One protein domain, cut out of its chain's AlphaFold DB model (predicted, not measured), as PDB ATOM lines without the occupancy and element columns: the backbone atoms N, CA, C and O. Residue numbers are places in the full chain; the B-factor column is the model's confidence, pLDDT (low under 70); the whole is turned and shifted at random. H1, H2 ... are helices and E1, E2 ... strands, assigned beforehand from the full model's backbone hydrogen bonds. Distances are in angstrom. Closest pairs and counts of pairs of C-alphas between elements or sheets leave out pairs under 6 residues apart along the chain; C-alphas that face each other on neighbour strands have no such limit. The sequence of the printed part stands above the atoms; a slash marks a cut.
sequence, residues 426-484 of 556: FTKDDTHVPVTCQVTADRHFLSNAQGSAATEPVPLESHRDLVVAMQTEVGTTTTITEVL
ATOM      1  N   PHE A 426      16.974 -13.269  35.024       87.44
ATOM      2  CA  PHE A 426      16.334 -12.842  33.790       87.44
ATOM      3  C   PHE A 426      17.398 -12.520  32.743       87.44
ATOM      4  O   PHE A 426      18.445 -11.946  33.056       87.44
ATOM      5  N   THR A 427      17.116 -12.857  31.492       88.69
ATOM      6  CA  THR A 427      17.969 -12.584  30.332       88.69
ATOM      7  C   THR A 427      17.345 -11.501  29.462       88.69
ATOM      8  O   THR A 427      16.204 -11.091  29.670       88.69
ATOM      9  N   LYS A 428      18.132 -10.947  28.537       85.38
ATOM     10  CA  LYS A 428      17.615 -10.068  27.477       85.38
ATOM     11  C   LYS A 428      17.069 -10.871  26.292       85.38
ATOM     12  O   LYS A 428      16.222 -10.367  25.565       85.38
ATOM     13  N   ASP A 429      17.617 -12.063  26.084       83.44
ATOM     14  CA  ASP A 429      17.228 -12.976  25.021       83.44
ATOM     15  C   ASP A 429      16.074 -13.861  25.502       83.44
ATOM     16  O   ASP A 429      16.247 -14.641  26.444       83.44
ATOM     17  N   ASP A 430      14.913 -13.710  24.865       75.69
ATOM     18  CA  ASP A 430      13.706 -14.494  25.145       75.69
ATOM     19  C   ASP A 430      13.808 -15.937  24.607       75.69
ATOM     20  O   ASP A 430      12.994 -16.784  24.970       75.69
ATOM     21  N   THR A 431      14.804 -16.232  23.760       80.81
ATOM     22  CA  THR A 431      15.069 -17.572  23.204       80.81
ATOM     23  C   THR A 431      16.084 -18.378  24.017       80.81
ATOM     24  O   THR A 431      16.315 -19.553  23.729       80.81
ATOM     25  N   HIS A 432      16.663 -17.774  25.063       82.50
ATOM     26  CA  HIS A 432      17.599 -18.440  25.968       82.50
ATOM     27  C   HIS A 432      16.952 -19.648  26.654       82.50
ATOM     28  O   HIS A 432      15.879 -19.535  27.249       82.50
ATOM     29  N   VAL A 433      17.644 -20.790  26.640       84.06
ATOM     30  CA  VAL A 433      17.223 -21.985  27.378       84.06
ATOM     31  C   VAL A 433      17.616 -21.820  28.850       84.06
ATOM     32  O   VAL A 433      18.809 -21.769  29.156       84.06
ATOM     33  N   PRO A 434      16.659 -21.753  29.795       84.94
ATOM     34  CA  PRO A 434      16.986 -21.493  31.191       84.94
ATOM     35  C   PRO A 434      17.860 -22.592  31.809       84.94
ATOM     36  O   PRO A 434      17.453 -23.745  31.926       84.94
ATOM     37  N   VAL A 435      19.045 -22.211  32.283       86.56
ATOM     38  CA  VAL A 435      19.900 -23.050  33.132       86.56
ATOM     39  C   VAL A 435      19.369 -23.067  34.564       86.56
ATOM     40  O   VAL A 435      18.958 -22.029  35.092       86.56
ATOM     41  N   THR A 436      19.389 -24.239  35.202       87.75
ATOM     42  CA  THR A 436      19.026 -24.397  36.615       87.75
ATOM     43  C   THR A 436      20.276 -24.360  37.484       87.75
ATOM     44  O   THR A 436      21.098 -25.272  37.434       87.75
ATOM     45  N   CYS A 437      20.378 -23.332  38.326       90.31
ATOM     46  CA  CYS A 437      21.488 -23.155  39.260       90.31
ATOM     47  C   CYS A 437      20.976 -23.027  40.695       90.31
ATOM     48  O   CYS A 437      19.841 -22.599  40.932       90.31
ATOM     49  N   GLN A 438      21.819 -23.376  41.663       91.56
ATOM     50  CA  GLN A 438      21.485 -23.348  43.083       91.56
ATOM     51  C   GLN A 438      22.613 -22.726  43.908       91.56
ATOM     52  O   GLN A 438      23.792 -22.847  43.583       91.56
ATOM     53  N   VAL A 439      22.251 -22.077  45.013       92.25
ATOM     54  CA  VAL A 439      23.187 -21.658  46.061       92.25
ATOM     55  C   VAL A 439      22.975 -22.566  47.252       92.25
ATOM     56  O   VAL A 439      21.887 -22.530  47.812       92.25
ATOM     57  N   THR A 440      23.972 -23.330  47.695       90.62
ATOM     58  CA  THR A 440      23.861 -24.247  48.846       90.62
ATOM     59  C   THR A 440      23.757 -23.511  50.186       90.62
ATOM     60  O   THR A 440      23.929 -22.292  50.265       90.62
ATOM     61  N   ALA A 441      23.448 -24.236  51.269       86.56
ATOM     62  CA  ALA A 441      23.409 -23.669  52.620       86.56
ATOM     63  C   ALA A 441      24.763 -23.062  53.031       86.56
ATOM     64  O   ALA A 441      24.788 -22.000  53.657       86.56
ATOM     65  N   ASP A 442      25.852 -23.682  52.574       87.69
ATOM     66  CA  ASP A 442      27.238 -23.262  52.797       87.69
ATOM     67  C   ASP A 442      27.719 -22.217  51.781       87.69
ATOM     68  O   ASP A 442      28.910 -21.945  51.693       87.69
ATOM     69  N   ARG A 443      26.792 -21.608  51.025       90.25
ATOM     70  CA  ARG A 443      27.058 -20.548  50.040       90.25
ATOM     71  C   ARG A 443      27.950 -20.978  48.874       90.25
ATOM     72  O   ARG A 443      28.701 -20.163  48.354       90.25
ATOM     73  N   HIS A 444      27.822 -22.218  48.421       91.31
ATOM     74  CA  HIS A 444      28.450 -22.648  47.175       91.31
ATOM     75  C   HIS A 444      27.482 -22.509  46.004       91.31
ATOM     76  O   HIS A 444      26.285 -22.757  46.159       91.31
ATOM     77  N   PHE A 445      28.005 -22.121  44.849       92.06
ATOM     78  CA  PHE A 445      27.305 -22.161  43.575       92.06
ATOM     79  C   PHE A 445      27.344 -23.577  43.003       92.06
ATOM     80  O   PHE A 445      28.411 -24.185  42.949       92.06
ATOM     81  N   LEU A 446      26.190 -24.075  42.565       88.44
ATOM     82  CA  LEU A 446      26.055 -25.326  41.828       88.44
ATOM     83  C   LEU A 446      25.308 -25.049  40.524       88.44
ATOM     84  O   LEU A 446      24.217 -24.468  40.556       88.44
ATOM     85  N   SER A 447      25.871 -25.495  39.404       82.38
ATOM     86  CA  SER A 447      25.173 -25.548  38.121       82.38
ATOM     87  C   SER A 447      24.740 -26.975  37.815       82.38
ATOM     88  O   SER A 447      25.520 -27.913  37.971       82.38
ATOM     89  N   ASN A 448      23.503 -27.117  37.342       67.50
ATOM     90  CA  ASN A 448      22.992 -28.350  36.755       67.50
ATOM     91  C   ASN A 448      22.714 -28.151  35.254       67.50
ATOM     92  O   ASN A 448      21.639 -28.519  34.770       67.50
ATOM     93  N   ALA A 449      23.635 -27.531  34.509       58.38
ATOM     94  CA  ALA A 449      23.547 -27.506  33.050       58.38
ATOM     95  C   ALA A 449      23.511 -28.948  32.506       58.38
ATOM     96  O   ALA A 449      24.379 -29.769  32.814       58.38
ATOM     97  N   GLN A 450      22.469 -29.277  31.734       47.00
ATOM     98  CA  GLN A 450      22.283 -30.615  31.170       47.00
ATOM     99  C   GLN A 450      23.525 -31.024  30.361       47.00
ATOM    100  O   GLN A 450      23.890 -30.347  29.405       47.00
ATOM    101  N   GLY A 451      24.159 -32.136  30.745       48.97
ATOM    102  CA  GLY A 451      25.293 -32.726  30.022       48.97
ATOM    103  C   GLY A 451      26.693 -32.296  30.478       48.97
ATOM    104  O   GLY A 451      27.662 -32.814  29.932       48.97
ATOM    105  N   SER A 452      26.829 -31.416  31.477       49.41
ATOM    106  CA  SER A 452      28.136 -31.074  32.060       49.41
ATOM    107  C   SER A 452      28.440 -31.934  33.292       49.41
ATOM    108  O   SER A 452      27.551 -32.209  34.103       49.41
ATOM    109  N   ALA A 453      29.694 -32.373  33.444       51.75
ATOM    110  CA  ALA A 453      30.165 -32.995  34.680       51.75
ATOM    111  C   ALA A 453      29.930 -32.036  35.859       51.75
ATOM    112  O   ALA A 453      30.064 -30.822  35.698       51.75
ATOM    113  N   ALA A 454      29.572 -32.576  37.030       55.53
ATOM    114  CA  ALA A 454      29.325 -31.785  38.234       55.53
ATOM    115  C   ALA A 454      30.484 -30.802  38.460       55.53
ATOM    116  O   ALA A 454      31.607 -31.212  38.752       55.53
ATOM    117  N   THR A 455      30.221 -29.512  38.256       60.62
ATOM    118  CA  THR A 455      31.235 -28.470  38.404       60.62
ATOM    119  C   THR A 455      31.637 -28.392  39.873       60.62
ATOM    120  O   THR A 455      30.777 -28.508  40.753       60.62
ATOM    121  N   GLU A 456      32.932 -28.221  40.152       69.69
ATOM    122  CA  GLU A 456      33.392 -28.063  41.531       69.69
ATOM    123  C   GLU A 456      32.637 -26.910  42.220       69.69
ATOM    124  O   GLU A 456      32.418 -25.862  41.600       69.69
ATOM    125  N   PRO A 457      32.215 -27.075  43.488       79.00
ATOM    126  CA  PRO A 457      31.449 -26.050  44.186       79.00
ATOM    127  C   PRO A 457      32.241 -24.742  44.289       79.00
ATOM    128  O   PRO A 457      33.267 -24.682  44.965       79.00
ATOM    129  N   VAL A 458      31.742 -23.665  43.677       86.38
ATOM    130  CA  VAL A 458      32.398 -22.348  43.754       86.38
ATOM    131  C   VAL A 458      31.906 -21.608  45.001       86.38
ATOM    132  O   VAL A 458      30.700 -21.369  45.114       86.38
ATOM    133  N   PRO A 459      32.775 -21.230  45.956       91.31
ATOM    134  CA  PRO A 459      32.358 -20.484  47.138       91.31
ATOM    135  C   PRO A 459      31.936 -19.055  46.769       91.31
ATOM    136  O   PRO A 459      32.597 -18.378  45.985       91.31
ATOM    137  N   LEU A 460      30.840 -18.580  47.362       91.94
ATOM    138  CA  LEU A 460      30.293 -17.240  47.143       91.94
ATOM    139  C   LEU A 460      30.319 -16.425  48.443       91.94
ATOM    140  O   LEU A 460      29.721 -16.807  49.455       91.94
ATOM    141  N   GLU A 461      30.929 -15.240  48.413       89.81
ATOM    142  CA  GLU A 461      30.945 -14.324  49.561       89.81
ATOM    143  C   GLU A 461      29.822 -13.278  49.492       89.81
ATOM    144  O   GLU A 461      29.332 -12.770  50.515       89.81
ATOM    145  N   SER A 462      29.378 -12.962  48.280       91.19
ATOM    146  CA  SER A 462      28.456 -11.877  47.982       91.19
ATOM    147  C   SER A 462      27.455 -12.242  46.884       91.19
ATOM    148  O   SER A 462      27.602 -13.211  46.142       91.19
ATOM    149  N   HIS A 463      26.404 -11.429  46.756       91.62
ATOM    150  CA  HIS A 463      25.505 -11.522  45.606       91.62
ATOM    151  C   HIS A 463      26.205 -11.133  44.294       91.62
ATOM    152  O   HIS A 463      25.823 -11.618  43.235       91.62
ATOM    153  N   ARG A 464      27.243 -10.289  44.351       89.69
ATOM    154  CA  ARG A 464      28.032  -9.929  43.170       89.69
ATOM    155  C   ARG A 464      28.751 -11.150  42.602       89.69
ATOM    156  O   ARG A 464      28.736 -11.329  41.390       89.69
ATOM    157  N   ASP A 465      29.283 -12.008  43.468       92.69
ATOM    158  CA  ASP A 465      29.925 -13.261  43.056       92.69
ATOM    159  C   ASP A 465      28.909 -14.182  42.379       92.69
ATOM    160  O   ASP A 465      29.207 -14.765  41.344       92.69
ATOM    161  N   LEU A 466      27.674 -14.238  42.897       93.25
ATOM    162  CA  LEU A 466      26.588 -14.979  42.252       93.25
ATOM    163  C   LEU A 466      26.265 -14.429  40.858       93.25
ATOM    164  O   LEU A 466      26.051 -15.212  39.942       93.25
ATOM    165  N   VAL A 467      26.208 -13.105  40.686       92.25
ATOM    166  CA  VAL A 467      25.959 -12.488  39.370       92.25
ATOM    167  C   VAL A 467      27.057 -12.872  38.379       92.25
ATOM    168  O   VAL A 467      26.748 -13.216  37.242       92.25
ATOM    169  N   VAL A 468      28.320 -12.841  38.812       92.00
ATOM    170  CA  VAL A 468      29.463 -13.242  37.980       92.00
ATOM    171  C   VAL A 468      29.385 -14.730  37.639       92.00
ATOM    172  O   VAL A 468      29.428 -15.067  36.461       92.00
ATOM    173  N   ALA A 469      29.182 -15.600  38.632       92.19
ATOM    174  CA  ALA A 469      29.063 -17.044  38.430       92.19
ATOM    175  C   ALA A 469      27.907 -17.401  37.482       92.19
ATOM    176  O   ALA A 469      28.081 -18.191  36.561       92.19
ATOM    177  N   MET A 470      26.747 -16.755  37.641       92.44
ATOM    178  CA  MET A 470      25.613 -16.932  36.734       92.44
ATOM    179  C   MET A 470      25.918 -16.466  35.313       92.44
ATOM    180  O   MET A 470      25.506 -17.128  34.366       92.44
ATOM    181  N   GLN A 471      26.616 -15.340  35.140       91.50
ATOM    182  CA  GLN A 471      26.976 -14.851  33.808       91.50
ATOM    183  C   GLN A 471      27.994 -15.770  33.123       91.50
ATOM    184  O   GLN A 471      27.922 -15.946  31.910       91.50
ATOM    185  N   THR A 472      28.913 -16.369  33.884       90.19
ATOM    186  CA  THR A 472      29.807 -17.419  33.381       90.19
ATOM    187  C   THR A 472      29.011 -18.641  32.932       90.19
ATOM    188  O   THR A 472      29.241 -19.136  31.834       90.19
ATOM    189  N   GLU A 473      28.038 -19.074  33.733       89.31
ATOM    190  CA  GLU A 473      27.227 -20.262  33.456       89.31
ATOM    191  C   GLU A 473      26.310 -20.105  32.234       89.31
ATOM    192  O   GLU A 473      26.183 -21.005  31.412       89.31
ATOM    193  N   VAL A 474      25.677 -18.941  32.093       88.19
ATOM    194  CA  VAL A 474      24.803 -18.619  30.952       88.19
ATOM    195  C   VAL A 474      25.605 -18.388  29.659       88.19
ATOM    196  O   VAL A 474      25.045 -18.415  28.564       88.19
ATOM    197  N   GLY A 475      26.921 -18.196  29.767       86.12
ATOM    198  CA  GLY A 475      27.812 -17.949  28.642       86.12
ATOM    199  C   GLY A 475      27.845 -16.485  28.198       86.12
ATOM    200  O   GLY A 475      27.093 -15.628  28.660       86.12
ATOM    201  N   THR A 476      28.764 -16.173  27.284       83.81
ATOM    202  CA  THR A 476      29.035 -14.798  26.824       83.81
ATOM    203  C   THR A 476      28.049 -14.292  25.772       83.81
ATOM    204  O   THR A 476      27.961 -13.085  25.549       83.81
ATOM    205  N   THR A 477      27.301 -15.191  25.131       85.44
ATOM    206  CA  THR A 477      26.331 -14.861  24.076       85.44
ATOM    207  C   THR A 477      25.025 -14.311  24.639       85.44
ATOM    208  O   THR A 477      24.378 -13.486  23.998       85.44
ATOM    209  N   THR A 478      24.661 -14.706  25.861       87.94
ATOM    210  CA  THR A 478      23.427 -14.273  26.515       87.94
ATOM    211  C   THR A 478      23.720 -13.258  27.610       87.94
ATOM    212  O   THR A 478      24.470 -13.497  28.553       87.94
ATOM    213  N   THR A 479      23.090 -12.086  27.510       89.75
ATOM    214  CA  THR A 479      23.209 -11.041  28.531       89.75
ATOM    215  C   THR A 479      22.164 -11.240  29.625       89.75
ATOM    216  O   THR A 479      20.959 -11.128  29.365       89.75
ATOM    217  N   ILE A 480      22.619 -11.458  30.861       89.44
ATOM    218  CA  ILE A 480      21.751 -11.428  32.040       89.44
ATOM    219  C   ILE A 480      21.357  -9.977  32.326       89.44
ATOM    220  O   ILE A 480      22.201  -9.091  32.463       89.44
ATOM    221  N   THR A 481      20.056  -9.718  32.427       87.94
ATOM    222  CA  THR A 481      19.529  -8.393  32.778       87.94
ATOM    223  C   THR A 481      19.435  -8.204  34.286       87.94
ATOM    224  O   THR A 481      19.635  -7.089  34.776       87.94
ATOM    225  N   GLU A 482      19.148  -9.276  35.029       87.44
ATOM    226  CA  GLU A 482      19.014  -9.249  36.484       87.44
ATOM    227  C   GLU A 482      19.172 -10.657  37.084       87.44
ATOM    228  O   GLU A 482      18.578 -11.612  36.599       87.44
ATOM    229  N   VAL A 483      19.931 -10.778  38.176       89.56
ATOM    230  CA  VAL A 483      19.893 -11.939  39.082       89.56
ATOM    231  C   VAL A 483      19.265 -11.462  40.378       89.56
ATOM    232  O   VAL A 483      19.629 -10.398  40.883       89.56
ATOM    233  N   LEU A 484      18.314 -12.210  40.931       88.12
ATOM    234  CA  LEU A 484      17.644 -11.743  42.138       88.12
ATOM    235  C   LEU A 484      18.539 -11.937  43.381       88.12
ATOM    236  O   LEU A 484      19.233 -12.954  43.483       88.12
TER     237      LEU A 484
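AT A GLANCE: This is residues 426 to 484 of the 556 residues of an uncharacterized protein of Phytophthora rubi (UniProt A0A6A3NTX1). There is little regular structure: one helix, H1, packs over a small hairpin, E1 and E2, with E3 beside the helix and one long loop, residues 448 to 462, between E2 and H1. The 59 printed residues run E1, E2, H1, E3; the sheet E1 - E2 is antiparallel. The class is mixed, with 23 residues in named elements; the whole is compact, radius of gyration of the C-alphas 11.3 A, spans 32 by 26 by 16 A.

HOW THE PARTS SIT: Start at residues 426 to 427, paired antiparallel with residues 480 to 482 of E3 (480 to 483). Next find the hairpin E1 (437 to 439) and E2 (444 to 447), where N 438 and O 446 are 2.9 A apart, within hydrogen-bond range. In H1 (463 to 474) every O i to N i+4 pair is within range. Its closest C-alphas are Leu 466 to Phe 445 of E2, 7.3 A, and Val 467 to Val 483 of E3, 6.1 A. E3 is apart from E1 and E2.

IN THESE COORDINATES: Find C-alpha 437 at (21.488, -23.155, 39.260), where E1 begins its 7.2 A; E2 covers 10.1 A. H1 runs 16.3 A from C-alpha 463 at (25.505, -11.522, 45.606). E3, 7.3 A, ends at (19.893, -11.939, 39.082).

THE WHOLE: The farthest C-alphas, Thr 431 and Asp 442, are 32.5 A apart. The printed part has no cut; the link E2 to H1 is long. Confidence is low at residues 448 to 456.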